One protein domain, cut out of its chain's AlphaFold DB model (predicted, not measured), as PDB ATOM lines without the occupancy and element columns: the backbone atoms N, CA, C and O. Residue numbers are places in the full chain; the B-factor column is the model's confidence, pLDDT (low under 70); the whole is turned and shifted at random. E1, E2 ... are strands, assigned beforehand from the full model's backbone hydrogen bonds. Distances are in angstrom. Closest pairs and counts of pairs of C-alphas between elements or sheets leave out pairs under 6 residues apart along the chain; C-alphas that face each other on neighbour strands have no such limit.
ATOM      1  N   GLY A 218     214.451 130.475 248.479       83.56
ATOM      2  CA  GLY A 218     214.411 129.515 247.369       83.56
ATOM      3  C   GLY A 218     213.017 128.994 246.992       83.56
ATOM      4  O   GLY A 218     212.918 128.189 246.067       83.56
ATOM      5  N   ALA A 219     211.943 129.437 247.653       89.06
ATOM      6  CA  ALA A 219     210.577 129.116 247.241       89.06
ATOM      7  C   ALA A 219     210.101 130.054 246.117       89.06
ATOM      8  O   ALA A 219     210.338 131.261 246.162       89.06
ATOM      9  N   ILE A 220     209.437 129.500 245.099       91.75
ATOM     10  CA  ILE A 220     209.052 130.240 243.890       91.75
ATOM     11  C   ILE A 220     207.625 130.798 244.056       91.75
ATOM     12  O   ILE A 220     206.705 130.006 244.276       91.75
ATOM     13  N   PRO A 221     207.395 132.121 243.930       92.25
ATOM     14  CA  PRO A 221     206.054 132.708 243.954       92.25
ATOM     15  C   PRO A 221     205.092 132.058 242.952       92.25
ATOM     16  O   PRO A 221     205.462 131.750 241.822       92.25
ATOM     17  N   GLY A 222     203.849 131.837 243.375       90.81
ATOM     18  CA  GLY A 222     202.805 131.156 242.606       90.81
ATOM     19  C   GLY A 222     202.872 129.623 242.629       90.81
ATOM     20  O   GLY A 222     201.887 128.980 242.271       90.81
ATOM     21  N   HIS A 223     203.977 129.012 243.072       94.88
ATOM     22  CA  HIS A 223     204.093 127.552 243.137       94.88
ATOM     23  C   HIS A 223     203.457 126.973 244.410       94.88
ATOM     24  O   HIS A 223     203.472 127.589 245.481       94.88
ATOM     25  N   LYS A 224     202.924 125.753 244.285       96.00
ATOM     26  CA  LYS A 224     202.410 124.947 245.399       96.00
ATOM     27  C   LYS A 224     203.495 124.066 246.006       96.00
ATOM     28  O   LYS A 224     204.306 123.491 245.282       96.00
ATOM     29  N   TYR A 225     203.458 123.930 247.329       94.44
ATOM     30  CA  TYR A 225     204.376 123.106 248.115       94.44
ATOM     31  C   TYR A 225     203.649 122.430 249.282       94.44
ATOM     32  O   TYR A 225     202.668 122.962 249.804       94.44
ATOM     33  N   TYR A 226     204.182 121.304 249.754       91.81
ATOM     34  CA  TYR A 226     203.824 120.741 251.055       91.81
ATOM     35  C   TYR A 226     204.758 121.264 252.146       91.81
ATOM     36  O   TYR A 226     205.970 121.042 252.109       91.81
ATOM     37  N   LYS A 227     204.191 121.927 253.155       90.44
ATOM     38  CA  LYS A 227     204.897 122.313 254.378       90.44
ATOM     39  C   LYS A 227     204.666 121.261 255.458       90.44
ATOM     40  O   LYS A 227     203.522 121.025 255.840       90.44
ATOM     41  N   LEU A 228     205.740 120.682 255.995       85.00
ATOM     42  CA  LEU A 228     205.649 119.864 257.203       85.00
ATOM     43  C   LEU A 228     205.357 120.755 258.422       85.00
ATOM     44  O   LEU A 228     206.056 121.740 258.669       85.00
ATOM     45  N   GLN A 229     204.337 120.394 259.195       82.62
ATOM     46  CA  GLN A 229     204.005 121.016 260.469       82.62
ATOM     47  C   GLN A 229     203.602 119.926 261.471       82.62
ATOM     48  O   GLN A 229     202.512 119.360 261.396       82.62
ATOM     49  N   SER A 230     204.513 119.634 262.402       80.62
ATOM     50  CA  SER A 230     204.465 118.452 263.275       80.62
ATOM     51  C   SER A 230     204.311 117.160 262.458       80.62
ATOM     52  O   SER A 230     205.230 116.795 261.727       80.62
ATOM     53  N   ASP A 231     203.156 116.503 262.546       81.31
ATOM     54  CA  ASP A 231     202.857 115.225 261.900       81.31
ATOM     55  C   ASP A 231     201.994 115.371 260.635       81.31
ATOM     56  O   ASP A 231     201.565 114.371 260.067       81.31
ATOM     57  N   PHE A 232     201.757 116.602 260.164       85.12
ATOM     58  CA  PHE A 232     200.950 116.881 258.974       85.12
ATOM     59  C   PHE A 232     201.765 117.553 257.867       85.12
ATOM     60  O   PHE A 232     202.532 118.484 258.116       85.12
ATOM     61  N   LEU A 233     201.534 117.138 256.622       88.75
ATOM     62  CA  LEU A 233     201.909 117.902 255.433       88.75
ATOM     63  C   LEU A 233     200.734 118.794 255.028       88.75
ATOM     64  O   LEU A 233     199.692 118.297 254.602       88.75
ATOM     65  N   ILE A 234     200.904 120.107 255.153       92.56
ATOM     66  CA  ILE A 234     199.921 121.121 254.760       92.56
ATOM     67  C   ILE A 234     200.215 121.555 253.324       92.56
ATOM     68  O   ILE A 234     201.333 121.991 253.041       92.56
ATOM     69  N   LEU A 235     199.229 121.482 252.428       94.56
ATOM     70  CA  LEU A 235     199.341 122.066 251.090       94.56
ATOM     71  C   LEU A 235     199.097 123.579 251.144       94.56
ATOM     72  O   LEU A 235     198.172 124.064 251.801       94.56
ATOM     73  N   GLY A 236     199.925 124.329 250.428       94.06
ATOM     74  CA  GLY A 236     199.774 125.769 250.278       94.06
ATOM     75  C   GLY A 236     200.559 126.311 249.095       94.06
ATOM     76  O   GLY A 236     201.303 125.588 248.428       94.06
ATOM     77  N   THR A 237     200.381 127.600 248.845       94.69
ATOM     78  CA  THR A 237     200.915 128.324 247.691       94.69
ATOM     79  C   THR A 237     201.827 129.455 248.176       94.69
ATOM     80  O   THR A 237     201.514 130.130 249.158       94.69
ATOM     81  N   ILE A 238     202.967 129.675 247.516       92.38
ATOM     82  CA  ILE A 238     203.837 130.827 247.806       92.38
ATOM     83  C   ILE A 238     203.226 132.080 247.184       92.38
ATOM     84  O   ILE A 238     202.887 132.070 246.000       92.38
ATOM     85  N   ASP A 239     203.108 133.168 247.938       86.88
ATOM     86  CA  ASP A 239     202.637 134.443 247.389       86.88
ATOM     87  C   ASP A 239     203.778 135.325 246.844       86.88
ATOM     88  O   ASP A 239     204.961 134.997 246.945       86.88
ATOM     89  N   ASN A 240     203.432 136.475 246.262       84.31
ATOM     90  CA  ASN A 240     204.403 137.394 245.652       84.31
ATOM     91  C   ASN A 240     205.408 138.014 246.646       84.31
ATOM     92  O   ASN A 240     206.357 138.658 246.207       84.31
ATOM     93  N   SER A 241     205.226 137.835 247.959       79.31
ATOM     94  CA  SER A 241     206.213 138.216 248.979       79.31
ATOM     95  C   SER A 241     207.172 137.080 249.360       79.31
ATOM     96  O   SER A 241     208.068 137.297 250.167       79.31
ATOM     97  N   GLY A 242     207.008 135.880 248.789       82.25
ATOM     98  CA  GLY A 242     207.771 134.677 249.137       82.25
ATOM     99  C   GLY A 242     207.218 133.917 250.349       82.25
ATOM    100  O   GLY A 242     207.812 132.929 250.777       82.25
ATOM    101  N   ALA A 243     206.093 134.359 250.920       86.06
ATOM    102  CA  ALA A 243     205.476 133.738 252.088       86.06
ATOM    103  C   ALA A 243     204.646 132.505 251.694       86.06
ATOM    104  O   ALA A 243     203.864 132.550 250.745       86.06
ATOM    105  N   PHE A 244     204.770 131.414 252.456       88.62
ATOM    106  CA  PHE A 244     203.914 130.232 252.299       88.62
ATOM    107  C   PHE A 244     202.526 130.480 252.898       88.62
ATOM    108  O   PHE A 244     202.397 130.618 254.117       88.62
ATOM    109  N   ILE A 245     201.494 130.485 252.057       89.12
ATOM    110  CA  ILE A 245     200.091 130.638 252.452       89.12
ATOM    111  C   ILE A 245     199.391 129.274 252.302       89.12
ATOM    112  O   ILE A 245     199.345 128.758 251.185       89.12
ATOM    113  N   PRO A 246     198.859 128.661 253.378       89.56
ATOM    114  CA  PRO A 246     198.043 127.450 253.272       89.56
ATOM    115  C   PRO A 246     196.841 127.653 252.342       89.56
ATOM    116  O   PRO A 246     196.256 128.735 252.323       89.56
ATOM    117  N   ASP A 247     196.459 126.617 251.597       85.75
ATOM    118  CA  ASP A 247     195.253 126.669 250.766       85.75
ATOM    119  C   ASP A 247     193.979 126.707 251.641       85.75
ATOM    120  O   ASP A 247     193.932 126.095 252.711       85.75
ATOM    121  N   GLU A 248     192.921 127.373 251.166       83.50
ATOM    122  CA  GLU A 248     191.568 127.284 251.735       83.50
ATOM    123  C   GLU A 248     190.627 126.569 250.737       83.50
ATOM    124  O   GLU A 248     190.550 126.994 249.581       83.50
ATOM    125  N   PRO A 249     189.891 125.507 251.135       87.00
ATOM    126  CA  PRO A 249     189.926 124.843 252.441       87.00
ATOM    127  C   PRO A 249     191.266 124.140 252.709       87.00
ATOM    128  O   PRO A 249     191.945 123.687 251.786       87.00
ATOM    129  N   LEU A 250     191.618 124.036 253.995       84.19
ATOM    130  CA  LEU A 250     192.892 123.478 254.442       84.19
ATOM    131  C   LEU A 250     193.034 122.011 254.014       84.19
ATOM    132  O   LEU A 250     192.267 121.150 254.444       84.19
ATOM    133  N   GLN A 251     194.049 121.732 253.199       88.31
ATOM    134  CA  GLN A 251     194.383 120.388 252.734       88.31
ATOM    135  C   GLN A 251     195.591 119.855 253.510       88.31
ATOM    136  O   GLN A 251     196.685 120.419 253.446       88.31
ATOM    137  N   THR A 252     195.383 118.756 254.234       91.12
ATOM    138  CA  THR A 252     196.391 118.103 255.079       91.12
ATOM    139  C   THR A 252     196.526 116.623 254.748       91.12
ATOM    140  O   THR A 252     195.516 115.935 254.614       91.12
ATOM    141  N   ILE A 253     197.758 116.120 254.718       86.00
ATOM    142  CA  ILE A 253     198.062 114.684 254.749       86.00
ATOM    143  C   ILE A 253     198.646 114.373 256.129       86.00
ATOM    144  O   ILE A 253     199.636 114.992 256.521       86.00
ATOM    145  N   ASP A 254     198.038 113.441 256.863       83.88
ATOM    146  CA  ASP A 254     198.628 112.872 258.081       83.88
ATOM    147  C   ASP A 254     199.816 111.984 257.684       83.88
ATOM    148  O   ASP A 254     199.670 111.060 256.883       83.88
ATOM    149  N   VAL A 255     200.996 112.299 258.216       76.62
ATOM    150  CA  VAL A 255     202.232 111.523 258.044       76.62
ATOM    151  C   VAL A 255     202.774 110.998 259.375       76.62
ATOM    152  O   VAL A 255     203.905 110.512 259.440       76.62
ATOM    153  N   GLY A 256     201.979 111.063 260.449       70.62
ATOM    154  CA  GLY A 256     202.359 110.715 261.816       70.62
ATOM    155  C   GLY A 256     203.018 109.345 261.932       70.62
ATOM    156  O   GLY A 256     204.057 109.227 262.585       70.62
ATOM    157  N   ASN A 257     202.473 108.350 261.224       66.00
ATOM    158  CA  ASN A 257     202.964 106.967 261.216       66.00
ATOM    159  C   ASN A 257     203.683 106.540 259.922       66.00
ATOM    160  O   ASN A 257     204.457 105.589 259.966       66.00
ATOM    161  N   GLN A 258     203.436 107.196 258.783       66.94
ATOM    162  CA  GLN A 258     204.024 106.825 257.491       66.94
ATOM    163  C   GLN A 258     204.043 108.025 256.534       66.94
ATOM    164  O   GLN A 258     203.065 108.761 256.449       66.94
ATOM    165  N   PHE A 259     205.124 108.198 255.769       71.25
ATOM    166  CA  PHE A 259     205.158 109.159 254.662       71.25
ATOM    167  C   PHE A 259     204.565 108.564 253.372       71.25
ATOM    168  O   PHE A 259     204.815 107.391 253.075       71.25
ATOM    169  N   PRO A 260     203.819 109.348 252.570       70.06
ATOM    170  CA  PRO A 260     203.363 108.910 251.258       70.06
ATOM    171  C   PRO A 260     204.557 108.714 250.315       70.06
ATOM    172  O   PRO A 260     205.459 109.548 250.253       70.06
ATOM    173  N   ALA A 261     204.542 107.620 249.550       68.81
ATOM    174  CA  ALA A 261     205.625 107.265 248.625       68.81
ATOM    175  C   ALA A 261     205.770 108.233 247.431       68.81
ATOM    176  O   ALA A 261     206.794 108.233 246.752       68.81
ATOM    177  N   SER A 262     204.753 109.058 247.168       78.88
ATOM    178  CA  SER A 262     204.785 110.142 246.189       78.88
ATOM    179  C   SER A 262     203.866 111.288 246.619       78.88
ATOM    180  O   SER A 262     202.912 111.097 247.375       78.88
ATOM    181  N   LEU A 263     204.159 112.497 246.137       84.69
ATOM    182  CA  LEU A 263     203.374 113.710 246.370       84.69
ATOM    183  C   LEU A 263     203.152 114.435 245.040       84.69
ATOM    184  O   LEU A 263     204.034 114.448 244.184       84.69
ATOM    185  N   ALA A 264     201.992 115.076 244.882       90.25
ATOM    186  CA  ALA A 264     201.660 115.851 243.681       90.25
ATOM    187  C   ALA A 264     202.444 117.177 243.562       90.25
ATOM    188  O   ALA A 264     202.469 117.790 242.498       90.25
ATOM    189  N   TYR A 265     203.074 117.616 244.655       92.56
ATOM    190  CA  TYR A 265     203.824 118.865 244.773       92.56
ATOM    191  C   TYR A 265     205.091 118.629 245.613       92.56
ATOM    192  O   TYR A 265     205.093 117.733 246.460       92.56
TER     193      TYR A 265
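This is residues 218 to 265 of the 305 residues of an uncharacterized protein of Chthoniobacter flavus Ellin428 (UniProt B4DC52). With little regular structure, this is a small, strongly twisted sheet: hairpin E1-E2, with short E3 and E4 along E2's other side and tail 255 to 265 folding back. The 48 printed residues hold no named helix and four strands, E1 to E4, 19 residues: all strand, antiparallel. It is only just compact, close to loose, with radius of gyration of the C-alphas 11.1 A and spans of 34 by 20 by 16 A.

E2, residues 232 to 238, spans 18.1 A. E1, 224 to 229, spans 15.7 A from C-alpha 224 (202.410, 124.947, 245.399). E3 is 244 to 246; E4, 252 to 254, ends at C-alpha 254 (198.628, 112.872, 258.081).

E2 has E1 on one side, at 142 degrees (N 227 to O 234, 2.9 A). On the other side are E3, at 119 degrees (N 237 to O 245, 2.8 A), and E4, at 154 degrees (N 233 to O 253, 2.9 A). E1, E2 and E3 form a meander, successive antiparallel neighbours. E3 and E4 are apart.

The farthest C-alphas, Asn 240 and Asn 257, are 34.2 A apart. The printed part has no cut; the links between strands are tight. Residues 257, 258 and 261 have pLDDT under 70.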